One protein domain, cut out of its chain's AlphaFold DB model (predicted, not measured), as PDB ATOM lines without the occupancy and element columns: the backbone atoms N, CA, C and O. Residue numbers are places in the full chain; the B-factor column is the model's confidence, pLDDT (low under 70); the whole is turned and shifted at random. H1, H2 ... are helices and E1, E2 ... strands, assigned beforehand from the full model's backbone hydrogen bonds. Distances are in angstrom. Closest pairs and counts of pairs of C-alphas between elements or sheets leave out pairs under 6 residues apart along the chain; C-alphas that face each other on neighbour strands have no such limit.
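What this domain is: This is residues 31 to 36 and 66 to 240 of the 240 residues of a protein of hydrocarbon metagenome (UniProt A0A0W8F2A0). A strongly twisted wall of seven strands runs through the domain, with helices H2, H5, H6 and H8 over one face as the second of two layers and no named helix over the other. H1 packs on H2 at the far end, H3 on H5, and residues 193 to 198, of which 193 to 197 belong to H7, stick out. The printed part has 181 residues with eight named helices and seven named strands, in the order H1 E1 H2 E2 H3 E3 H4 H5 E4 H6 E5 H7 H8 E6 E7. The sheet, E1 E2 E3 E4 E5 E7 E6, is mixed; the class is mixed, helices and strands; the whole is compact, with a radius of gyration of the C-alphas of 16.2 A and spans of 44 by 40 by 33 A.

How they stand to each other: In the sheet E1, residues 67 to 70, E2, 95 to 100, E3, 115 to 120, E4, 154 to 160, and E5, 183 to 188, are parallel neighbours in turn. N 70 and O 97 are 2.8 A apart, N 117 and O 98 2.8 A, N 155 and O 116 2.8 A, N 158 and O 185 2.8 A, each within hydrogen-bond range. E7, residues 234 to 239, is antiparallel to E5 at 163 degrees, with N 237 and O 184 2.7 A apart, and forms a hairpin with E6, residues 223 to 229, with N 236 and O 227 2.8 A apart. H8, residues 207 to 218, is on the sheet over E5 and E7 at a height of 8.0 A. H6, residues 169 to 179, is over E5 and touches H8 at a steep tilt of 62 degrees, closest at C-alphas 173 and 217, 5.1 A. H5, residues 139 to 147, is over E3 on the same face as H6, and touches H6 at C-alphas 147 and 179, 4.7 A. H2, residues 82 to 91, is over E2 and touches H1, residues 31 to 36, at C-alphas 89 and 34, 7.0 A. H3, residues 105 to 108, touches H5 at C-alphas 105 and 145, 4.7 A; H4, residues 125 to 132, is close to H5 but not clearly touching, at C-alphas 125 and 139, 6.0 A. H7, residues 193 to 197, touches no helix. Every O i to N i+4 pair is within hydrogen-bond range in H1, H2, H4, H5, H6 and H8; H7 has 0 of 1 but 2 of 2 O i to N i+3 pairs, and H3 is too short for such a pair.

Where its parts are: E4 is 19.0 A long, E6 17.7 A, H8 16.3 A and H6 15.3 A. H1 begins at C-alpha 31 (73.749, 118.490, 126.433) and E7 ends at C-alpha 239 (95.878, 93.812, 110.815).

The domain as a whole: The C-alphas of Glu 32 and Glu 219, the two farthest apart, are 47.1 A apart. Residues 37 to 65 are cut out, and C-alphas 36 and 66 stand 15.2 A apart across the cut. Of the links that are printed whole, E1 to H2 is long, with 11 residues. No printed residue is under 70 in pLDDT.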
ATOM      1  N   GLU A  31      75.213 118.554 126.411       98.44
ATOM      2  CA  GLU A  31      73.749 118.490 126.433       98.44
ATOM      3  C   GLU A  31      73.128 119.424 125.388       98.44
ATOM      4  O   GLU A  31      72.207 119.026 124.679       98.44
ATOM      5  N   GLU A  32      73.659 120.645 125.235       97.88
ATOM      6  CA  GLU A  32      73.227 121.570 124.177       97.88
ATOM      7  C   GLU A  32      73.478 120.978 122.784       97.88
ATOM      8  O   GLU A  32      72.637 121.098 121.888       97.88
ATOM      9  N   ILE A  33      74.633 120.330 122.595       97.69
ATOM     10  CA  ILE A  33      74.987 119.677 121.333       97.69
ATOM     11  C   ILE A  33      74.043 118.503 121.064       97.69
ATOM     12  O   ILE A  33      73.474 118.449 119.972       97.69
ATOM     13  N   LEU A  34      73.849 117.603 122.036       97.88
ATOM     14  CA  LEU A  34      72.961 116.444 121.918       97.88
ATOM     15  C   LEU A  34      71.527 116.879 121.583       97.88
ATOM     16  O   LEU A  34      70.964 116.430 120.584       97.88
ATOM     17  N   ALA A  35      70.962 117.805 122.364       97.75
ATOM     18  CA  ALA A  35      69.595 118.294 122.175       97.75
ATOM     19  C   ALA A  35      69.389 118.956 120.800       97.75
ATOM     20  O   ALA A  35      68.288 118.942 120.247       97.75
ATOM     21  N   GLY A  36      70.453 119.517 120.215       97.06
ATOM     22  CA  GLY A  36      70.425 120.115 118.885       97.06
ATOM     23  C   GLY A  36      70.385 119.111 117.727       97.06
ATOM     24  O   GLY A  36      69.952 119.485 116.630       97.06
ATOM     25  N   ALA A  66      71.415 106.492 113.662       96.88
ATOM     26  CA  ALA A  66      72.055 105.592 114.636       96.88
ATOM     27  C   ALA A  66      73.560 105.871 114.834       96.88
ATOM     28  O   ALA A  66      74.196 105.357 115.757       96.88
ATOM     29  N   HIS A  67      74.155 106.670 113.944       98.19
ATOM     30  CA  HIS A  67      75.600 106.879 113.868       98.19
ATOM     31  C   HIS A  67      75.941 108.366 113.931       98.19
ATOM     32  O   HIS A  67      75.363 109.178 113.200       98.19
ATOM     33  N   VAL A  68      76.942 108.719 114.735       98.38
ATOM     34  CA  VAL A  68      77.452 110.088 114.853       98.38
ATOM     35  C   VAL A  68      78.926 110.128 114.473       98.38
ATOM     36  O   VAL A  68      79.799 109.672 115.207       98.38
ATOM     37  N   ALA A  69      79.214 110.734 113.320       98.56
ATOM     38  CA  ALA A  69      80.578 111.022 112.891       98.56
ATOM     39  C   ALA A  69      81.032 112.399 113.403       98.56
ATOM     40  O   ALA A  69      80.550 113.442 112.941       98.56
ATOM     41  N   ILE A  70      81.973 112.408 114.343       98.56
ATOM     42  CA  ILE A  70      82.642 113.593 114.889       98.56
ATOM     43  C   ILE A  70      83.891 113.860 114.039       98.56
ATOM     44  O   ILE A  70      85.011 113.502 114.395       98.56
ATOM     45  N   SER A  71      83.671 114.407 112.840       97.12
ATOM     46  CA  SER A  71      84.707 114.477 111.798       97.12
ATOM     47  C   SER A  71      84.477 115.558 110.733       97.12
ATOM     48  O   SER A  71      85.049 115.488 109.645       97.12
ATOM     49  N   LEU A  72      83.562 116.507 110.965       94.25
ATOM     50  CA  LEU A  72      83.110 117.425 109.909       94.25
ATOM     51  C   LEU A  72      84.144 118.503 109.547       94.25
ATOM     52  O   LEU A  72      84.329 118.823 108.373       94.25
ATOM     53  N   SER A  73      84.714 119.146 110.560       92.06
ATOM     54  CA  SER A  73      85.618 120.292 110.450       92.06
ATOM     55  C   SER A  73      86.252 120.542 111.814       92.06
ATOM     56  O   SER A  73      85.679 120.150 112.825       92.06
ATOM     57  N   GLY A  74      87.373 121.254 111.832       93.81
ATOM     58  CA  GLY A  74      88.112 121.521 113.060       93.81
ATOM     59  C   GLY A  74      88.889 120.298 113.536       93.81
ATOM     60  O   GLY A  74      88.869 119.251 112.888       93.81
ATOM     61  N   GLU A  75      89.556 120.457 114.670       96.62
ATOM     62  CA  GLU A  75      90.153 119.371 115.431       96.62
ATOM     63  C   GLU A  75      89.271 119.099 116.656       96.62
ATOM     64  O   GLU A  75      89.258 119.920 117.580       96.62
ATOM     65  N   PRO A  76      88.500 117.992 116.683       97.56
ATOM     66  CA  PRO A  76      87.592 117.696 117.784       97.56
ATOM     67  C   PRO A  76      88.273 117.683 119.148       97.56
ATOM     68  O   PRO A  76      87.638 118.075 120.126       97.56
ATOM     69  N   THR A  77      89.556 117.313 119.234       98.12
ATOM     70  CA  THR A  77      90.278 117.313 120.509       98.12
ATOM     71  C   THR A  77      90.666 118.706 121.018       98.12
ATOM     72  O   THR A  77      91.362 118.829 122.023       98.12
ATOM     73  N   LEU A  78      90.236 119.778 120.351       96.00
ATOM     74  CA  LEU A  78      90.274 121.139 120.895       96.00
ATOM     75  C   LEU A  78      88.976 121.520 121.623       96.00
ATOM     76  O   LEU A  78      88.894 122.615 122.177       96.00
ATOM     77  N   TYR A  79      87.961 120.650 121.617       97.06
ATOM     78  CA  TYR A  79      86.760 120.802 122.432       97.06
ATOM     79  C   TYR A  79      86.985 120.183 123.814       97.06
ATOM     80  O   TYR A  79      87.140 118.968 123.947       97.06
ATOM     81  N   SER A  80      86.983 121.018 124.855       96.50
ATOM     82  CA  SER A  80      87.416 120.620 126.205       96.50
ATOM     83  C   SER A  80      86.584 119.491 126.831       96.50
ATOM     84  O   SER A  80      87.092 118.708 127.632       96.50
ATOM     85  N   ARG A  81      85.311 119.374 126.434       97.94
ATOM     86  CA  ARG A  81      84.339 118.402 126.962       97.94
ATOM     87  C   ARG A  81      84.084 117.227 126.013       97.94
ATOM     88  O   ARG A  81      83.043 116.583 126.108       97.94
ATOM     89  N   LEU A  82      85.010 116.937 125.092       98.69
ATOM     90  CA  LEU A  82      84.846 115.855 124.111       98.69
ATOM     91  C   LEU A  82      84.568 114.481 124.747       98.69
ATOM     92  O   LEU A  82      83.634 113.834 124.274       98.69
ATOM     93  N   PRO A  83      85.273 114.045 125.817       98.69
ATOM     94  CA  PRO A  83      84.949 112.782 126.484       98.69
ATOM     95  C   PRO A  83      83.500 112.715 126.980       98.69
ATOM     96  O   PRO A  83      82.812 111.733 126.729       98.69
ATOM     97  N   ALA A  84      83.016 113.789 127.616       98.69
ATOM     98  CA  ALA A  84      81.648 113.867 128.127       98.69
ATOM     99  C   ALA A  84      80.611 113.842 126.995       98.69
ATOM    100  O   ALA A  84      79.602 113.156 127.102       98.69
ATOM    101  N   LEU A  85      80.879 114.532 125.882       98.75
ATOM    102  CA  LEU A  85      80.022 114.481 124.698       98.75
ATOM    103  C   LEU A  85      79.947 113.074 124.095       98.75
ATOM    104  O   LEU A  85      78.859 112.635 123.739       98.75
ATOM    105  N   ILE A  86      81.075 112.372 123.970       98.75
ATOM    106  CA  ILE A  86      81.083 110.997 123.454       98.75
ATOM    107  C   ILE A  86      80.316 110.064 124.397       98.75
ATOM    108  O   ILE A  86      79.484 109.302 123.918       98.75
ATOM    109  N   GLY A  87      80.546 110.165 125.712       98.56
ATOM    110  CA  GLY A  87      79.819 109.382 126.715       98.56
ATOM    111  C   GLY A  87      78.309 109.583 126.615       98.56
ATOM    112  O   GLY A  87      77.575 108.616 126.442       98.56
ATOM    113  N   LEU A  88      77.866 110.841 126.581       98.50
ATOM    114  CA  LEU A  88      76.453 111.196 126.460       98.50
ATOM    115  C   LEU A  88      75.819 110.667 125.157       98.50
ATOM    116  O   LEU A  88      74.697 110.174 125.158       98.50
ATOM    117  N   LEU A  89      76.535 110.734 124.029       98.50
ATOM    118  CA  LEU A  89      76.052 110.171 122.762       98.50
ATOM    119  C   LEU A  89      75.945 108.641 122.815       98.50
ATOM    120  O   LEU A  89      74.985 108.078 122.292       98.50
ATOM    121  N   ASN A  90      76.917 107.969 123.434       97.88
ATOM    122  CA  ASN A  90      76.891 106.518 123.591       97.88
ATOM    123  C   ASN A  90      75.726 106.076 124.503       97.88
ATOM    124  O   ASN A  90      75.063 105.087 124.196       97.88
ATOM    125  N   GLU A  91      75.448 106.814 125.585       97.94
ATOM    126  CA  GLU A  91      74.319 106.569 126.503       97.94
ATOM    127  C   GLU A  91      72.956 106.684 125.802       97.94
ATOM    128  O   GLU A  91      72.067 105.869 126.046       97.94
ATOM    129  N   GLU A  92      72.817 107.619 124.860       97.38
ATOM    130  CA  GLU A  92      71.633 107.767 123.996       97.38
ATOM    131  C   GLU A  92      71.548 106.705 122.877       97.38
ATOM    132  O   GLU A  92      70.663 106.746 122.022       97.38
ATOM    133  N   GLY A  93      72.466 105.736 122.859       97.19
ATOM    134  CA  GLY A  93      72.461 104.616 121.918       97.19
ATOM    135  C   GLY A  93      73.077 104.924 120.553       97.19
ATOM    136  O   GLY A  93      72.984 104.095 119.642       97.19
ATOM    137  N   TYR A  94      73.730 106.077 120.376       98.31
ATOM    138  CA  TYR A  94      74.483 106.348 119.156       98.31
ATOM    139  C   TYR A  94      75.783 105.547 119.127       98.31
ATOM    140  O   TYR A  94      76.520 105.458 120.104       98.31
ATOM    141  N   THR A  95      76.149 105.066 117.944       98.38
ATOM    142  CA  THR A  95      77.533 104.644 117.686       98.38
ATOM    143  C   THR A  95      78.359 105.844 117.237       98.38
ATOM    144  O   THR A  95      77.998 106.570 116.303       98.38
ATOM    145  N   THR A  96      79.482 106.074 117.907       98.56
ATOM    146  CA  THR A  96      80.302 107.274 117.722       98.56
ATOM    147  C   THR A  96      81.588 106.978 116.953       98.56
ATOM    148  O   THR A  96      82.315 106.025 117.229       98.56
ATOM    149  N   PHE A  97      81.889 107.827 115.973       98.81
ATOM    150  CA  PHE A  97      83.114 107.767 115.180       98.81
ATOM    151  C   PHE A  97      83.887 109.063 115.407       98.81
ATOM    152  O   PHE A  97      83.445 110.128 114.970       98.81
ATOM    153  N   LEU A  98      85.029 108.988 116.085       98.81
ATOM    154  CA  LEU A  98      85.890 110.142 116.335       98.81
ATOM    155  C   LEU A  98      87.007 110.187 115.297       98.81
ATOM    156  O   LEU A  98      87.721 109.203 115.136       98.81
ATOM    157  N   VAL A  99      87.196 111.328 114.637       98.75
ATOM    158  CA  VAL A  99      88.361 111.580 113.781       98.75
ATOM    159  C   VAL A  99      89.159 112.745 114.345       98.75
ATOM    160  O   VAL A  99      88.659 113.864 114.376       98.75
ATOM    161  N   THR A 100      90.411 112.490 114.711       98.75
ATOM    162  CA  THR A 100      91.371 113.498 115.183       98.75
ATOM    163  C   THR A 100      92.607 113.550 114.280       98.75
ATOM    164  O   THR A 100      92.933 112.590 113.574       98.75
ATOM    165  N   ASN A 101      93.299 114.683 114.276       98.38
ATOM    166  CA  ASN A 101      94.629 114.866 113.705       98.38
ATOM    167  C   ASN A 101      95.759 114.359 114.624       98.38
ATOM    168  O   ASN A 101      96.911 114.401 114.208       98.38
ATOM    169  N   GLY A 102      95.442 113.895 115.841       98.31
ATOM    170  CA  GLY A 102      96.394 113.284 116.776       98.31
ATOM    171  C   GLY A 102      97.226 114.272 117.598       98.31
ATOM    172  O   GLY A 102      98.168 113.874 118.268       98.31
ATOM    173  N   THR A 103      96.919 115.565 117.578       98.44
ATOM    174  CA  THR A 103      97.763 116.577 118.247       98.44
ATOM    175  C   THR A 103      97.504 116.749 119.750       98.44
ATOM    176  O   THR A 103      98.216 117.509 120.407       98.44
ATOM    177  N   ASN A 104      96.499 116.063 120.309       98.44
ATOM    178  CA  ASN A 104      96.145 116.120 121.731       98.44
ATOM    179  C   ASN A 104      95.937 114.702 122.317       98.44
ATOM    180  O   ASN A 104      94.788 114.280 122.516       98.44
ATOM    181  N   PRO A 105      97.030 113.961 122.580       98.50
ATOM    182  CA  PRO A 105      96.969 112.602 123.122       98.50
ATOM    183  C   PRO A 105      96.265 112.541 124.488       98.50
ATOM    184  O   PRO A 105      95.492 111.616 124.734       98.50
ATOM    185  N   ASP A 106      96.434 113.558 125.338       98.50
ATOM    186  CA  ASP A 106      95.821 113.622 126.675       98.50
ATOM    187  C   ASP A 106      94.292 113.667 126.648       98.50
ATOM    188  O   ASP A 106      93.613 113.138 127.533       98.50
ATOM    189  N   LEU A 107      93.697 114.358 125.674       98.50
ATOM    190  CA  LEU A 107      92.244 114.342 125.519       98.50
ATOM    191  C   LEU A 107      91.781 113.063 124.813       98.50
ATOM    192  O   LEU A 107      90.760 112.498 125.205       98.50
ATOM    193  N   LEU A 108      92.530 112.590 123.812       98.62
ATOM    194  CA  LEU A 108      92.216 111.359 123.084       98.62
ATOM    195  C   LEU A 108      92.187 110.132 124.009       98.62
ATOM    196  O   LEU A 108      91.283 109.304 123.897       98.62
ATOM    197  N   SER A 109      93.125 110.034 124.954       98.38
ATOM    198  CA  SER A 109      93.216 108.917 125.907       98.38
ATOM    199  C   SER A 109      91.965 108.774 126.778       98.38
ATOM    200  O   SER A 109      91.603 107.655 127.133       98.38
ATOM    201  N   ARG A 110      91.268 109.886 127.044       98.44
ATOM    202  CA  ARG A 110      90.020 109.959 127.820       98.44
ATOM    203  C   ARG A 110      88.753 109.733 126.991       98.44
ATOM    204  O   ARG A 110      87.670 109.682 127.560       98.44
ATOM    205  N   CYS A 111      88.857 109.655 125.665       98.38
ATOM    206  CA  CYS A 111      87.714 109.416 124.785       98.38
ATOM    207  C   CYS A 111      87.497 107.914 124.568       98.38
ATOM    208  O   CYS A 111      88.461 107.200 124.294       98.38
ATOM    209  N   ASP A 112      86.237 107.472 124.583       97.56
ATOM    210  CA  ASP A 112      85.845 106.079 124.321       97.56
ATOM    211  C   ASP A 112      84.739 105.978 123.244       97.56
ATOM    212  O   ASP A 112      83.569 105.726 123.542       97.56
ATOM    213  N   PRO A 113      85.050 106.300 121.972       98.38
ATOM    214  CA  PRO A 113      84.101 106.159 120.874       98.38
ATOM    215  C   PRO A 113      84.071 104.718 120.347       98.38
ATOM    216  O   PRO A 113      85.059 103.991 120.441       98.38
ATOM    217  N   PHE A 114      82.992 104.340 119.656       98.44
ATOM    218  CA  PHE A 114      82.908 103.031 118.985       98.44
ATOM    219  C   PHE A 114      84.036 102.807 117.957       98.44
ATOM    220  O   PHE A 114      84.499 101.684 117.769       98.44
ATOM    221  N   GLN A 115      84.478 103.865 117.270       98.69
ATOM    222  CA  GLN A 115      85.618 103.824 116.351       98.69
ATOM    223  C   GLN A 115      86.484 105.074 116.511       98.69
ATOM    224  O   GLN A 115      86.006 106.200 116.337       98.69
ATOM    225  N   THR A 116      87.778 104.872 116.766       98.81
ATOM    226  CA  THR A 116      88.771 105.957 116.833       98.81
ATOM    227  C   THR A 116      89.586 106.042 115.545       98.81
ATOM    228  O   THR A 116      90.209 105.067 115.140       98.81
ATOM    229  N   TYR A 117      89.647 107.220 114.932       98.81
ATOM    230  CA  TYR A 117      90.523 107.516 113.803       98.81
ATOM    231  C   TYR A 117      91.573 108.551 114.185       98.81
ATOM    232  O   TYR A 117      91.222 109.670 114.568       98.81
ATOM    233  N   VAL A 118      92.846 108.228 113.962       98.81
ATOM    234  CA  VAL A 118      93.921 109.228 113.905       98.81
ATOM    235  C   VAL A 118      94.309 109.413 112.446       98.81
ATOM    236  O   VAL A 118      94.632 108.459 111.735       98.81
ATOM    237  N   SER A 119      94.231 110.653 111.976       98.38
ATOM    238  CA  SER A 119      94.690 111.001 110.636       98.38
ATOM    239  C   SER A 119      96.212 111.078 110.648       98.38
ATOM    240  O   SER A 119      96.760 111.921 111.350       98.38
ATOM    241  N   LEU A 120      96.880 110.233 109.863       97.81
ATOM    242  CA  LEU A 120      98.329 110.259 109.686       97.81
ATOM    243  C   LEU A 120      98.656 111.061 108.417       97.81
ATOM    244  O   LEU A 120      98.386 110.590 107.308       97.81
ATOM    245  N   PRO A 121      99.165 112.298 108.544       88.12
ATOM    246  CA  PRO A 121      99.272 113.198 107.401       88.12
ATOM    247  C   PRO A 121     100.529 112.999 106.548       88.12
ATOM    248  O   PRO A 121     100.585 113.533 105.440       88.12
ATOM    249  N   ALA A 122     101.543 112.311 107.070       97.81
ATOM    250  CA  ALA A 122     102.883 112.268 106.501       97.81
ATOM    251  C   ALA A 122     103.691 111.072 107.045       97.81
ATOM    252  O   ALA A 122     103.368 110.590 108.132       97.81
ATOM    253  N   PRO A 123     104.758 110.640 106.343       98.31
ATOM    254  CA  PRO A 123     105.658 109.587 106.813       98.31
ATOM    255  C   PRO A 123     106.750 110.090 107.776       98.31
ATOM    256  O   PRO A 123     107.441 109.283 108.389       98.31
ATOM    257  N   ASP A 124     106.947 111.408 107.886       98.56
ATOM    258  CA  ASP A 124     108.016 112.031 108.673       98.56
ATOM    259  C   ASP A 124     107.684 113.486 109.080       98.56
ATOM    260  O   ASP A 124     106.776 114.093 108.490       98.56
ATOM    261  N   PRO A 125     108.415 114.064 110.063       98.31
ATOM    262  CA  PRO A 125     108.168 115.424 110.550       98.31
ATOM    263  C   PRO A 125     108.292 116.496 109.463       98.31
ATOM    264  O   PRO A 125     107.496 117.431 109.409       98.31
ATOM    265  N   GLU A 126     109.269 116.369 108.562       98.44
ATOM    266  CA  GLU A 126     109.515 117.370 107.518       98.44
ATOM    267  C   GLU A 126     108.325 117.467 106.557       98.44
ATOM    268  O   GLU A 126     107.826 118.558 106.256       98.44
ATOM    269  N   THR A 127     107.829 116.317 106.104       98.62
ATOM    270  CA  THR A 127     106.645 116.229 105.252       98.62
ATOM    271  C   THR A 127     105.406 116.723 105.998       98.62
ATOM    272  O   THR A 127     104.604 117.466 105.425       98.62
ATOM    273  N   TYR A 128     105.267 116.380 107.283       98.56
ATOM    274  CA  TYR A 128     104.183 116.855 108.144       98.56
ATOM    275  C   TYR A 128     104.129 118.387 108.213       98.56
ATOM    276  O   TYR A 128     103.086 118.973 107.903       98.56
ATOM    277  N   LEU A 129     105.245 119.046 108.536       98.31
ATOM    278  CA  LEU A 129     105.317 120.507 108.634       98.31
ATOM    279  C   LEU A 129     104.929 121.181 107.310       98.31
ATOM    280  O   LEU A 129     104.152 122.140 107.304       98.31
ATOM    281  N   LYS A 130     105.393 120.638 106.176       97.81
ATOM    282  CA  LYS A 130     105.074 121.155 104.833       97.81
ATOM    283  C   LYS A 130     103.593 121.005 104.484       97.81
ATOM    284  O   LYS A 130     102.972 121.959 104.009       97.81
ATOM    285  N   ILE A 131     103.015 119.820 104.693       97.75
ATOM    286  CA  ILE A 131     101.668 119.510 104.197       97.75
ATOM    287  C   ILE A 131     100.558 119.961 105.151       97.75
ATOM    288  O   ILE A 131      99.499 120.407 104.693       97.75
ATOM    289  N   CYS A 132     100.783 119.873 106.466       97.12
ATOM    290  CA  CYS A 132      99.809 120.243 107.491       97.12
ATOM    291  C   CYS A 132      99.898 121.705 107.912       97.12
ATOM    292  O   CYS A 132      98.874 122.242 108.340       97.12
ATOM    293  N   ARG A 133     101.065 122.350 107.762       96.38
ATOM    294  CA  ARG A 133     101.317 123.733 108.202       96.38
ATOM    295  C   ARG A 133     100.745 123.972 109.612       96.38
ATOM    296  O   ARG A 133      99.790 124.746 109.752       96.38
ATOM    297  N   PRO A 134     101.194 123.194 110.611       96.25
ATOM    298  CA  PRO A 134     100.645 123.277 111.954       96.25
ATOM    299  C   PRO A 134     101.062 124.585 112.636       96.25
ATOM    300  O   PRO A 134     102.032 125.220 112.226       96.25
ATOM    301  N   CYS A 135     100.317 125.002 113.660       93.81
ATOM    302  CA  CYS A 135     100.667 126.195 114.440       93.81
ATOM    303  C   CYS A 135     101.977 126.016 115.228       93.81
ATOM    304  O   CYS A 135     102.698 126.986 115.439       93.81
ATOM    305  N   GLU A 136     102.280 124.784 115.636       95.69
ATOM    306  CA  GLU A 136     103.502 124.365 116.327       95.69
ATOM    307  C   GLU A 136     103.897 122.975 115.807       95.69
ATOM    308  O   GLU A 136     103.105 122.320 115.124       95.69
ATOM    309  N   ASP A 137     105.096 122.491 116.124       97.06
ATOM    310  CA  ASP A 137     105.454 121.109 115.807       97.06
ATOM    311  C   ASP A 137     104.777 120.138 116.789       97.06
ATOM    312  O   ASP A 137     105.138 120.061 117.963       97.06
ATOM    313  N   TYR A 138     103.769 119.406 116.306       98.00
ATOM    314  CA  TYR A 138     103.044 118.398 117.083       98.00
ATOM    315  C   TYR A 138     103.427 116.958 116.726       98.00
ATOM    316  O   TYR A 138     102.698 116.040 117.106       98.00
ATOM    317  N   TRP A 139     104.519 116.725 115.990       98.19
ATOM    318  CA  TRP A 139     104.841 115.388 115.487       98.19
ATOM    319  C   TRP A 139     104.929 114.328 116.593       98.19
ATOM    320  O   TRP A 139     104.311 113.268 116.480       98.19
ATOM    321  N   ASP A 140     105.610 114.630 117.700       98.31
ATOM    322  CA  ASP A 140     105.737 113.691 118.821       98.31
ATOM    323  C   ASP A 140     104.380 113.387 119.474       98.31
ATOM    324  O   ASP A 140     104.062 112.228 119.737       98.31
ATOM    325  N   ARG A 141     103.503 114.392 119.600       98.56
ATOM    326  CA  ARG A 141     102.129 114.202 120.101       98.56
ATOM    327  C   ARG A 141     101.280 113.325 119.181       98.56
ATOM    328  O   ARG A 141     100.452 112.549 119.660       98.56
ATOM    329  N   ILE A 142     101.487 113.429 117.868       98.62
ATOM    330  CA  ILE A 142     100.844 112.546 116.888       98.62
ATOM    331  C   ILE A 142     101.316 111.108 117.106       98.62
ATOM    332  O   ILE A 142     100.480 110.205 117.129       98.62
ATOM    333  N   ARG A 143     102.616 110.884 117.333       98.38
ATOM    334  CA  ARG A 143     103.147 109.546 117.644       98.38
ATOM    335  C   ARG A 143     102.583 108.984 118.947       98.38
ATOM    336  O   ARG A 143     102.175 107.825 118.967       98.38
ATOM    337  N   GLU A 144     102.476 109.798 119.993       98.50
ATOM    338  CA  GLU A 144     101.805 109.409 121.241       98.50
ATOM    339  C   GLU A 144     100.342 109.015 120.993       98.50
ATOM    340  O   GLU A 144      99.889 107.971 121.460       98.50
ATOM    341  N   SER A 145      99.609 109.793 120.191       98.69
ATOM    342  CA  SER A 145      98.221 109.478 119.831       98.69
ATOM    343  C   SER A 145      98.090 108.184 119.024       98.69
ATOM    344  O   SER A 145      97.129 107.440 119.224       98.69
ATOM    345  N   LEU A 146      99.038 107.891 118.128       98.69
ATOM    346  CA  LEU A 146      99.080 106.625 117.390       98.69
ATOM    347  C   LEU A 146      99.281 105.434 118.336       98.69
ATOM    348  O   LEU A 146      98.603 104.423 118.175       98.69
ATOM    349  N   ALA A 147     100.140 105.565 119.349       98.31
ATOM    350  CA  ALA A 147     100.398 104.503 120.323       98.31
ATOM    351  C   ALA A 147      99.164 104.141 121.179       98.31
ATOM    352  O   ALA A 147      99.079 103.035 121.711       98.31
ATOM    353  N   LEU A 148      98.168 105.032 121.285       98.38
ATOM    354  CA  LEU A 148      96.914 104.760 122.002       98.38
ATOM    355  C   LEU A 148      95.960 103.827 121.232       98.38
ATOM    356  O   LEU A 148      95.016 103.290 121.826       98.38
ATOM    357  N   LEU A 149      96.168 103.634 119.925       98.44
ATOM    358  CA  LEU A 149      95.195 102.982 119.048       98.44
ATOM    359  C   LEU A 149      95.086 101.470 119.253       98.44
ATOM    360  O   LEU A 149      93.982 100.940 119.145       98.44
ATOM    361  N   GLY A 150      96.176 100.783 119.595       97.56
ATOM    362  CA  GLY A 150      96.185  99.323 119.761       97.56
ATOM    363  C   GLY A 150      95.329  98.784 120.916       97.56
ATOM    364  O   GLY A 150      95.079  97.585 120.980       97.56
ATOM    365  N   SER A 151      94.855  99.652 121.815       95.88
ATOM    366  CA  SER A 151      94.025  99.284 122.976       95.88
ATOM    367  C   SER A 151      92.514  99.307 122.713       95.88
ATOM    368  O   SER A 151      91.730  98.977 123.600       95.88
ATOM    369  N   ARG A 152      92.087  99.737 121.520       96.81
ATOM    370  CA  ARG A 152      90.684 100.035 121.196       96.81
ATOM    371  C   ARG A 152      90.385  99.768 119.723       96.81
ATOM    372  O   ARG A 152      91.301  99.665 118.909       96.81
ATOM    373  N   ARG A 153      89.103  99.719 119.347       98.06
ATOM    374  CA  ARG A 153      88.715  99.630 117.932       98.06
ATOM    375  C   ARG A 153      89.112 100.922 117.211       98.06
ATOM    376  O   ARG A 153      88.627 102.013 117.532       98.06
ATOM    377  N   SER A 154      90.044 100.813 116.273       98.69
ATOM    378  CA  SER A 154      90.751 101.984 115.759       98.69
ATOM    379  C   SER A 154      91.188 101.854 114.309       98.69
ATOM    380  O   SER A 154      91.252 100.762 113.743       98.69
ATOM    381  N   ALA A 155      91.482 102.997 113.698       98.75
ATOM    382  CA  ALA A 155      92.077 103.066 112.381       98.75
ATOM    383  C   ALA A 155      93.073 104.225 112.261       98.75
ATOM    384  O   ALA A 155      92.812 105.344 112.714       98.75
ATOM    385  N   VAL A 156      94.185 103.977 111.575       98.81
ATOM    386  CA  VAL A 156      95.047 105.042 111.054       98.81
ATOM    387  C   VAL A 156      94.540 105.416 109.672       98.81
ATOM    388  O   VAL A 156      94.420 104.551 108.807       98.81
ATOM    389  N   ARG A 157      94.250 106.696 109.427       98.75
ATOM    390  CA  ARG A 157      93.793 107.153 108.107       98.75
ATOM    391  C   ARG A 157      94.796 108.083 107.450       98.75
ATOM    392  O   ARG A 157      95.030 109.188 107.932       98.75
ATOM    393  N   VAL A 158      95.308 107.676 106.298       98.56
ATOM    394  CA  VAL A 158      96.211 108.469 105.466       98.56
ATOM    395  C   VAL A 158      95.405 109.150 104.366       98.56
ATOM    396  O   VAL A 158      94.679 108.499 103.615       98.56
ATOM    397  N   THR A 159      95.530 110.474 104.262       97.88
ATOM    398  CA  THR A 159      95.065 111.209 103.074       97.88
ATOM    399  C   THR A 159      96.237 111.352 102.115       97.88
ATOM    400  O   THR A 159      97.110 112.190 102.336       97.88
ATOM    401  N   LEU A 160      96.262 110.529 101.071       98.38
ATOM    402  CA  LEU A 160      97.344 110.479 100.095       98.38
ATOM    403  C   LEU A 160      97.182 111.602  99.064       98.38
ATOM    404  O   LEU A 160      96.178 111.670  98.348       98.38
ATOM    405  N   VAL A 161      98.164 112.490  98.999       98.38
ATOM    406  CA  VAL A 161      98.228 113.640  98.100       98.38
ATOM    407  C   VAL A 161      99.421 113.445  97.179       98.38
ATOM    408  O   VAL A 161     100.568 113.445  97.624       98.38
ATOM    409  N   ARG A 162      99.135 113.286  95.886       98.31
ATOM    410  CA  ARG A 162     100.153 112.932  94.901       98.31
ATOM    411  C   ARG A 162     101.218 114.024  94.784       98.31
ATOM    412  O   ARG A 162     100.863 115.196  94.657       98.31
ATOM    413  N   GLY A 163     102.488 113.637  94.789       97.94
ATOM    414  CA  GLY A 163     103.659 114.509  94.728       97.94
ATOM    415  C   GLY A 163     103.998 115.236  96.032       97.94
ATOM    416  O   GLY A 163     104.878 116.093  96.008       97.94
ATOM    417  N   LEU A 164     103.300 114.955  97.142       98.12
ATOM    418  CA  LEU A 164     103.507 115.651  98.421       98.12
ATOM    419  C   LEU A 164     103.771 114.717  99.603       98.12
ATOM    420  O   LEU A 164     104.642 115.024 100.412       98.12
ATOM    421  N   ASN A 165     103.006 113.632  99.752       98.44
ATOM    422  CA  ASN A 165     103.180 112.676 100.855       98.44
ATOM    423  C   ASN A 165     103.083 111.204 100.415       98.44
ATOM    424  O   ASN A 165     102.886 110.325 101.253       98.44
ATOM    425  N   ASP A 166     103.205 110.947  99.116       98.19
ATOM    426  CA  ASP A 166     103.152 109.647  98.441       98.19
ATOM    427  C   ASP A 166     104.542 109.015  98.260       98.19
ATOM    428  O   ASP A 166     104.856 108.415  97.233       98.19
ATOM    429  N   HIS A 167     105.384 109.136  99.285       98.56
ATOM    430  CA  HIS A 167     106.742 108.598  99.339       98.56
ATOM    431  C   HIS A 167     106.996 107.860 100.656       98.56
ATOM    432  O   HIS A 167     106.201 107.949 101.591       98.56
ATOM    433  N   ALA A 168     108.121 107.147 100.726       98.50
ATOM    434  CA  ALA A 168     108.566 106.400 101.905       98.50
ATOM    435  C   ALA A 168     107.496 105.440 102.488       98.50
ATOM    436  O   ALA A 168     107.136 105.559 103.667       98.50
ATOM    437  N   PRO A 169     106.947 104.495 101.690       98.62
ATOM    438  CA  PRO A 169     105.966 103.519 102.177       98.62
ATOM    439  C   PRO A 169     106.467 102.725 103.394       98.62
ATOM    440  O   PRO A 169     105.678 102.406 104.279       98.62
ATOM    441  N   GLU A 170     107.773 102.482 103.503       98.75
ATOM    442  CA  GLU A 170     108.408 101.833 104.652       98.75
ATOM    443  C   GLU A 170     108.197 102.593 105.969       98.75
ATOM    444  O   GLU A 170     108.014 101.977 107.019       98.75
ATOM    445  N   ARG A 171     108.142 103.931 105.930       98.75
ATOM    446  CA  ARG A 171     107.877 104.756 107.118       98.75
ATOM    447  C   ARG A 171     106.406 104.717 107.512       98.75
ATOM    448  O   ARG A 171     106.096 104.622 108.697       98.75
ATOM    449  N   TYR A 172     105.496 104.738 106.536       98.75
ATOM    450  CA  TYR A 172     104.070 104.535 106.806       98.75
ATOM    451  C   TYR A 172     103.800 103.147 107.392       98.75
ATOM    452  O   TYR A 172     103.027 103.037 108.341       98.75
ATOM    453  N   ALA A 173     104.456 102.109 106.866       98.69
ATOM    454  CA  ALA A 173     104.364 100.746 107.378       98.69
ATOM    455  C   ALA A 173     104.837 100.656 108.836       98.69
ATOM    456  O   ALA A 173     104.122 100.103 109.668       98.69
ATOM    457  N   ALA A 174     105.978 101.271 109.167       98.75
ATOM    458  CA  ALA A 174     106.477 101.339 110.539       98.75
ATOM    459  C   ALA A 174     105.497 102.064 111.481       98.75
ATOM    460  O   ALA A 174     105.136 101.520 112.520       98.75
ATOM    461  N   LEU A 175     104.997 103.245 111.099       98.69
ATOM    462  CA  LEU A 175     104.036 104.009 111.909       98.69
ATOM    463  C   LEU A 175     102.712 103.256 112.109       98.69
ATOM    464  O   LEU A 175     102.140 103.285 113.200       98.69
ATOM    465  N   LEU A 176     102.223 102.567 111.073       98.56
ATOM    466  CA  LEU A 176     101.025 101.736 111.160       98.56
ATOM    467  C   LEU A 176     101.254 100.540 112.096       98.56
ATOM    468  O   LEU A 176     100.448 100.326 113.001       98.56
ATOM    469  N   GLN A 177     102.371  99.823 111.938       98.50
ATOM    470  CA  GLN A 177     102.758  98.705 112.800       98.50
ATOM    471  C   GLN A 177     102.880  99.131 114.271       98.50
ATOM    472  O   GLN A 177     102.300  98.483 115.143       98.50
ATOM    473  N   GLU A 178     103.589 100.231 114.544       98.31
ATOM    474  CA  GLU A 178     103.784 100.792 115.890       98.31
ATOM    475  C   GLU A 178     102.458 101.212 116.539       98.31
ATOM    476  O   GLU A 178     102.280 101.026 117.742       98.31
ATOM    477  N   SER A 179     101.505 101.736 115.759       98.38
ATOM    478  CA  SER A 179     100.198 102.159 116.285       98.38
ATOM    479  C   SER A 179      99.358 101.001 116.839       98.38
ATOM    480  O   SER A 179      98.485 101.197 117.686       98.38
ATOM    481  N   GLY A 180      99.575  99.788 116.319       98.31
ATOM    482  CA  GLY A 180      98.778  98.607 116.630       98.31
ATOM    483  C   GLY A 180      97.299  98.706 116.234       98.31
ATOM    484  O   GLY A 180      96.517  97.857 116.671       98.31
ATOM    485  N   ALA A 181      96.904  99.709 115.440       98.56
ATOM    486  CA  ALA A 181      95.513  99.966 115.081       98.56
ATOM    487  C   ALA A 181      94.853  98.777 114.366       98.56
ATOM    488  O   ALA A 181      95.513  98.033 113.642       98.56
ATOM    489  N   THR A 182      93.538  98.610 114.513       98.50
ATOM    490  CA  THR A 182      92.818  97.505 113.848       98.50
ATOM    491  C   THR A 182      92.861  97.636 112.324       98.50
ATOM    492  O   THR A 182      93.068  96.650 111.615       98.50
ATOM    493  N   TYR A 183      92.703  98.864 111.824       98.81
ATOM    494  CA  TYR A 183      92.644  99.150 110.393       98.81
ATOM    495  C   TYR A 183      93.640 100.235 109.969       98.81
ATOM    496  O   TYR A 183      93.983 101.139 110.733       98.81
ATOM    497  N   GLY A 184      94.057 100.182 108.710       98.69
ATOM    498  CA  GLY A 184      94.680 101.294 107.999       98.69
ATOM    499  C   GLY A 184      93.778 101.714 106.843       98.69
ATOM    500  O   GLY A 184      93.312 100.871 106.092       98.69
ATOM    501  N   GLU A 185      93.511 102.999 106.663       98.62
ATOM    502  CA  GLU A 185      92.734 103.500 105.527       98.62
ATOM    503  C   GLU A 185      93.598 104.439 104.696       98.62
ATOM    504  O   GLU A 185      93.910 105.554 105.120       98.62
ATOM    505  N   LEU A 186      93.953 104.013 103.487       98.56
ATOM    506  CA  LEU A 186      94.620 104.866 102.517       98.56
ATOM    507  C   LEU A 186      93.582 105.462 101.591       98.56
ATOM    508  O   LEU A 186      93.003 104.765 100.759       98.56
ATOM    509  N   LYS A 187      93.343 106.762 101.733       98.31
ATOM    510  CA  LYS A 187      92.350 107.487 100.951       98.31
ATOM    511  C   LYS A 187      93.007 108.564 100.111       98.31
ATOM    512  O   LYS A 187      93.725 109.415 100.626       98.31
ATOM    513  N   GLY A 188      92.704 108.575  98.822       97.56
ATOM    514  CA  GLY A 188      93.140 109.630  97.923       97.56
ATOM    515  C   GLY A 188      92.538 110.974  98.312       97.56
ATOM    516  O   GLY A 188      91.335 111.090  98.571       97.56
ATOM    517  N   TYR A 189      93.366 112.013  98.306       97.56
ATOM    518  CA  TYR A 189      92.881 113.384  98.286       97.56
ATOM    519  C   TYR A 189      91.889 113.573  97.137       97.56
ATOM    520  O   TYR A 189      92.076 113.024  96.055       97.56
ATOM    521  N   MET A 190      90.849 114.371  97.380       95.94
ATOM    522  CA  MET A 190      89.852 114.762  96.384       95.94
ATOM    523  C   MET A 190      89.894 116.278  96.193       95.94
ATOM    524  O   MET A 190      89.842 117.032  97.169       95.94
ATOM    525  N   TYR A 191      89.942 116.724  94.936       95.69
ATOM    526  CA  TYR A 191      90.067 118.135  94.559       95.69
ATOM    527  C   TYR A 191      88.770 118.934  94.804       95.69
ATOM    528  O   TYR A 191      87.991 119.196  93.885       95.69
ATOM    529  N   LEU A 192      88.511 119.296  96.067       93.44
ATOM    530  CA  LEU A 192      87.244 119.872  96.540       93.44
ATOM    531  C   LEU A 192      87.434 121.027  97.540       93.44
ATOM    532  O   LEU A 192      88.449 121.141  98.232       93.44
ATOM    533  N   GLY A 193      86.420 121.890  97.640       93.38
ATOM    534  CA  GLY A 193      86.378 122.986  98.613       93.38
ATOM    535  C   GLY A 193      87.558 123.956  98.504       93.38
ATOM    536  O   GLY A 193      88.054 124.241  97.413       93.38
ATOM    537  N   TYR A 194      88.014 124.461  99.651       93.19
ATOM    538  CA  TYR A 194      89.076 125.463  99.738       93.19
ATOM    539  C   TYR A 194      90.466 124.921  99.368       93.19
ATOM    540  O   TYR A 194      91.328 125.687  98.943       93.19
ATOM    541  N   SER A 195      90.682 123.599  99.432       94.50
ATOM    542  CA  SER A 195      91.946 122.974  99.003       94.50
ATOM    543  C   SER A 195      92.310 123.312  97.553       94.50
ATOM    544  O   SER A 195      93.486 123.397  97.220       94.50
ATOM    545  N   ARG A 196      91.315 123.623  96.711       95.94
ATOM    546  CA  ARG A 196      91.493 124.041  95.312       95.94
ATOM    547  C   ARG A 196      92.242 125.367  95.133       95.94
ATOM    548  O   ARG A 196      92.619 125.707  94.019       95.94
ATOM    549  N   LYS A 197      92.409 126.146  96.206       95.00
ATOM    550  CA  LYS A 197      93.238 127.363  96.229       95.00
ATOM    551  C   LYS A 197      94.701 127.077  96.580       95.00
ATOM    552  O   LYS A 197      95.523 127.977  96.471       95.00
ATOM    553  N   ARG A 198      95.006 125.854  97.029       95.38
ATOM    554  CA  ARG A 198      96.316 125.431  97.549       95.38
ATOM    555  C   ARG A 198      96.942 124.301  96.735       95.38
ATOM    556  O   ARG A 198      98.158 124.211  96.673       95.38
ATOM    557  N   LEU A 199      96.113 123.451  96.133       97.12
ATOM    558  CA  LEU A 199      96.504 122.294  95.335       97.12
ATOM    559  C   LEU A 199      95.872 122.363  93.944       97.12
ATOM    560  O   LEU A 199      94.920 123.107  93.720       97.12
ATOM    561  N   SER A 200      96.389 121.551  93.025       97.44
ATOM    562  CA  SER A 200      95.849 121.340  91.678       97.44
ATOM    563  C   SER A 200      95.167 119.969  91.558       97.44
ATOM    564  O   SER A 200      95.281 119.116  92.439       97.44
ATOM    565  N   ARG A 201      94.482 119.722  90.434       96.75
ATOM    566  CA  ARG A 201      93.849 118.421  90.150       96.75
ATOM    567  C   ARG A 201      94.862 117.278  90.005       96.75
ATOM    568  O   ARG A 201      94.492 116.130  90.216       96.75
ATOM    569  N   GLU A 202      96.115 117.576  89.677       97.50
ATOM    570  CA  GLU A 202      97.187 116.583  89.502       97.50
ATOM    571  C   GLU A 202      97.584 115.910  90.821       97.50
ATOM    572  O   GLU A 202      97.986 114.750  90.822       97.50
ATOM    573  N   HIS A 203      97.367 116.602  91.943       98.00
ATOM    574  CA  HIS A 203      97.591 116.086  93.292       98.00
ATOM    575  C   HIS A 203      96.548 115.034  93.717       98.00
ATOM    576  O   HIS A 203      96.668 114.446  94.789       98.00
ATOM    577  N   MET A 204      95.492 114.822  92.922       97.75
ATOM    578  CA  MET A 204      94.403 113.879  93.189       97.75
ATOM    579  C   MET A 204      94.759 112.490  92.616       97.75
ATOM    580  O   MET A 204      94.588 112.289  91.407       97.75
ATOM    581  N   PRO A 205      95.228 111.516  93.424       97.75
ATOM    582  CA  PRO A 205      95.670 110.221  92.906       97.75
ATOM    583  C   PRO A 205      94.505 109.397  92.343       97.75
ATOM    584  O   PRO A 205      93.358 109.536  92.783       97.75
ATOM    585  N   THR A 206      94.783 108.542  91.357       98.31
ATOM    586  CA  THR A 206      93.820 107.542  90.870       98.31
ATOM    587  C   THR A 206      93.645 106.422  91.897       98.31
ATOM    588  O   THR A 206      94.424 106.309  92.841       98.31
ATOM    589  N   HIS A 207      92.608 105.597  91.736       98.56
ATOM    590  CA  HIS A 207      92.388 104.465  92.643       98.56
ATOM    591  C   HIS A 207      93.520 103.437  92.549       98.56
ATOM    592  O   HIS A 207      94.018 102.971  93.565       98.56
ATOM    593  N   GLU A 208      93.964 103.149  91.327       98.56
ATOM    594  CA  GLU A 208      95.078 102.249  91.023       98.56
ATOM    595  C   GLU A 208      96.358 102.694  91.729       98.56
ATOM    596  O   GLU A 208      97.000 101.893  92.396       98.56
ATOM    597  N   TYR A 209      96.656 103.995  91.675       98.56
ATOM    598  CA  TYR A 209      97.823 104.572  92.333       98.56
ATOM    599  C   TYR A 209      97.792 104.367  93.856       98.56
ATOM    600  O   TYR A 209      98.790 104.011  94.474       98.56
ATOM    601  N   ILE A 210      96.624 104.560  94.477       98.44
ATOM    602  CA  ILE A 210      96.455 104.360  95.924       98.44
ATOM    603  C   ILE A 210      96.609 102.882  96.278       98.44
ATOM    604  O   ILE A 210      97.217 102.564  97.297       98.44
ATOM    605  N   ARG A 211      96.079 101.983  95.443       98.62
ATOM    606  CA  ARG A 211      96.209 100.535  95.629       98.62
ATOM    607  C   ARG A 211      97.661 100.079  95.548       98.62
ATOM    608  O   ARG A 211      98.076  99.308  96.405       98.62
ATOM    609  N   GLU A 212      98.427 100.567  94.578       98.69
ATOM    610  CA  GLU A 212      99.862 100.278  94.462       98.69
ATOM    611  C   GLU A 212     100.626 100.738  95.710       98.69
ATOM    612  O   GLU A 212     101.396  99.970  96.285       98.69
ATOM    613  N   PHE A 213     100.349 101.951  96.197       98.69
ATOM    614  CA  PHE A 213     100.984 102.469  97.410       98.69
ATOM    615  C   PHE A 213     100.578 101.685  98.672       98.69
ATOM    616  O   PHE A 213     101.417 101.373  99.515       98.69
ATOM    617  N   ALA A 214      99.301 101.307  98.792       98.62
ATOM    618  CA  ALA A 214      98.809 100.469  99.887       98.62
ATOM    619  C   ALA A 214      99.427  99.063  99.867       98.62
ATOM    620  O   ALA A 214      99.736  98.519 100.928       98.62
ATOM    621  N   MET A 215      99.641  98.495  98.677       98.62
ATOM    622  CA  MET A 215     100.307  97.206  98.508       98.62
ATOM    623  C   MET A 215     101.751  97.272  99.009       98.62
ATOM    624  O   MET A 215     102.117  96.460  99.858       98.62
ATOM    625  N   ALA A 216     102.510  98.297  98.603       98.69
ATOM    626  CA  ALA A 216     103.879  98.518  99.071       98.69
ATOM    627  C   ALA A 216     103.971  98.641 100.604       98.69
ATOM    628  O   ALA A 216     104.885  98.098 101.213       98.69
ATOM    629  N   ILE A 217     103.006  99.303 101.253       98.62
ATOM    630  CA  ILE A 217     102.934  99.353 102.726       98.62
ATOM    631  C   ILE A 217     102.645  97.966 103.315       98.62
ATOM    632  O   ILE A 217     103.296  97.557 104.275       98.62
ATOM    633  N   SER A 218     101.676  97.234 102.758       98.25
ATOM    634  CA  SER A 218     101.241  95.930 103.286       98.25
ATOM    635  C   SER A 218     102.294  94.821 103.173       98.25
ATOM    636  O   SER A 218     102.247  93.846 103.919       98.25
ATOM    637  N   GLU A 219     103.258  94.968 102.262       98.31
ATOM    638  CA  GLU A 219     104.410  94.069 102.130       98.31
ATOM    639  C   GLU A 219     105.463  94.291 103.230       98.31
ATOM    640  O   GLU A 219     106.306  93.425 103.458       98.31
ATOM    641  N   LEU A 220     105.399  95.425 103.937       98.50
ATOM    642  CA  LEU A 220     106.399  95.876 104.910       98.50
ATOM    643  C   LEU A 220     105.893  95.869 106.366       98.50
ATOM    644  O   LEU A 220     106.616  96.297 107.264       98.50
ATOM    645  N   CYS A 221     104.660  95.416 106.619       98.06
ATOM    646  CA  CYS A 221     104.069  95.330 107.961       98.06
ATOM    647  C   CYS A 221     103.054  94.177 108.083       98.06
ATOM    648  O   CYS A 221     102.691  93.536 107.096       98.06
ATOM    649  N   ASP A 222     102.544  93.931 109.293       98.00
ATOM    650  CA  ASP A 222     101.579  92.861 109.593       98.00
ATOM    651  C   ASP A 222     100.133  93.236 109.235       98.00
ATOM    652  O   ASP A 222      99.179  92.909 109.943       98.00
ATOM    653  N   TYR A 223      99.954  93.926 108.113       98.56
ATOM    654  CA  TYR A 223      98.653  94.296 107.577       98.56
ATOM    655  C   TYR A 223      98.448  93.638 106.211       98.56
ATOM    656  O   TYR A 223      99.388  93.237 105.518       98.56
ATOM    657  N   ARG A 224      97.189  93.468 105.820       98.38
ATOM    658  CA  ARG A 224      96.785  92.982 104.493       98.38
ATOM    659  C   ARG A 224      95.723  93.902 103.916       98.38
ATOM    660  O   ARG A 224      94.944  94.476 104.672       98.38
ATOM    661  N   ILE A 225      95.650  94.008 102.594       98.50
ATOM    662  CA  ILE A 225      94.507  94.653 101.936       98.50
ATOM    663  C   ILE A 225      93.264  93.795 102.200       98.50
ATOM    664  O   ILE A 225      93.243  92.620 101.839       98.50
ATOM    665  N   ALA A 226      92.258  94.382 102.845       98.31
ATOM    666  CA  ALA A 226      91.012  93.710 103.205       98.31
ATOM    667  C   ALA A 226      89.863  94.075 102.258       98.31
ATOM    668  O   ALA A 226      89.079  93.204 101.891       98.31
ATOM    669  N   ASP A 227      89.779  95.342 101.846       98.38
ATOM    670  CA  ASP A 227      88.735  95.830 100.942       98.38
ATOM    671  C   ASP A 227      89.164  97.130 100.240       98.38
ATOM    672  O   ASP A 227      90.177  97.753 100.582       98.38
ATOM    673  N   GLU A 228      88.395  97.566  99.247       98.44
ATOM    674  CA  GLU A 228      88.607  98.823  98.541       98.44
ATOM    675  C   GLU A 228      87.304  99.423  97.992       98.44
ATOM    676  O   GLU A 228      86.369  98.732  97.599       98.44
ATOM    677  N   ASN A 229      87.252 100.753  97.883       98.12
ATOM    678  CA  ASN A 229      86.135 101.452  97.253       98.12
ATOM    679  C   ASN A 229      86.643 102.447  96.207       98.12
ATOM    680  O   ASN A 229      87.096 103.550  96.530       98.12
ATOM    681  N   ARG A 230      86.501 102.076  94.929       97.31
ATOM    682  CA  ARG A 230      86.951 102.883  93.782       97.31
ATOM    683  C   ARG A 230      86.270 104.249  93.693       97.31
ATOM    684  O   ARG A 230      86.924 105.229  93.339       97.31
ATOM    685  N   ALA A 231      84.979 104.341  94.022       95.94
ATOM    686  CA  ALA A 231      84.232 105.602  93.956       95.94
ATOM    687  C   ALA A 231      84.766 106.637  94.961       95.94
ATOM    688  O   ALA A 231      84.860 107.825  94.650       95.94
ATOM    689  N   SER A 232      85.165 106.167  96.143       94.75
ATOM    690  CA  SER A 232      85.735 106.981  97.219       94.75
ATOM    691  C   SER A 232      87.263 107.055  97.191       94.75
ATOM    692  O   SER A 232      87.828 107.778  98.014       94.75
ATOM    693  N   ARG A 233      87.907 106.330  96.264       97.62
ATOM    694  CA  ARG A 233      89.364 106.198  96.124       97.62
ATOM    695  C   ARG A 233      90.024 105.847  97.453       97.62
ATOM    696  O   ARG A 233      90.836 106.609  97.973       97.62
ATOM    697  N   VAL A 234      89.599 104.740  98.045       98.44
ATOM    698  CA  VAL A 234      90.113 104.278  99.337       98.44
ATOM    699  C   VAL A 234      90.431 102.794  99.283       98.44
ATOM    700  O   VAL A 234      89.681 102.023  98.683       98.44
ATOM    701  N   VAL A 235      91.539 102.419  99.911       98.81
ATOM    702  CA  VAL A 235      91.956 101.036 100.143       98.81
ATOM    703  C   VAL A 235      92.069 100.835 101.646       98.81
ATOM    704  O   VAL A 235      92.687 101.646 102.343       98.81
ATOM    705  N   GLN A 236      91.437  99.778 102.141       98.75
ATOM    706  CA  GLN A 236      91.456  99.404 103.545       98.75
ATOM    707  C   GLN A 236      92.470  98.285 103.766       98.75
ATOM    708  O   GLN A 236      92.434  97.236 103.122       98.75
ATOM    709  N   LEU A 237      93.349  98.518 104.726       98.75
ATOM    710  CA  LEU A 237      94.232  97.546 105.331       98.75
ATOM    711  C   LEU A 237      93.618  97.054 106.647       98.75
ATOM    712  O   LEU A 237      93.025  97.829 107.398       98.75
ATOM    713  N   GLU A 238      93.797  95.777 106.948       98.50
ATOM    714  CA  GLU A 238      93.419  95.152 108.215       98.50
ATOM    715  C   GLU A 238      94.631  94.425 108.790       98.50
ATOM    716  O   GLU A 238      95.401  93.809 108.045       98.50
ATOM    717  N   ARG A 239      94.816  94.528 110.107       96.12
ATOM    718  CA  ARG A 239      95.878  93.812 110.815       96.12
ATOM    719  C   ARG A 239      95.649  92.297 110.721       96.12
ATOM    720  O   ARG A 239      94.508  91.849 110.820       96.12
ATOM    721  N   ARG A 240      96.715  91.534 110.477       92.31
ATOM    722  CA  ARG A 240      96.669  90.068 110.330       92.31
ATOM    723  C   ARG A 240      96.343  89.347 111.635       92.31
ATOM    724  O   ARG A 240      96.720  89.866 112.708       92.31
TER     725      ARG A 240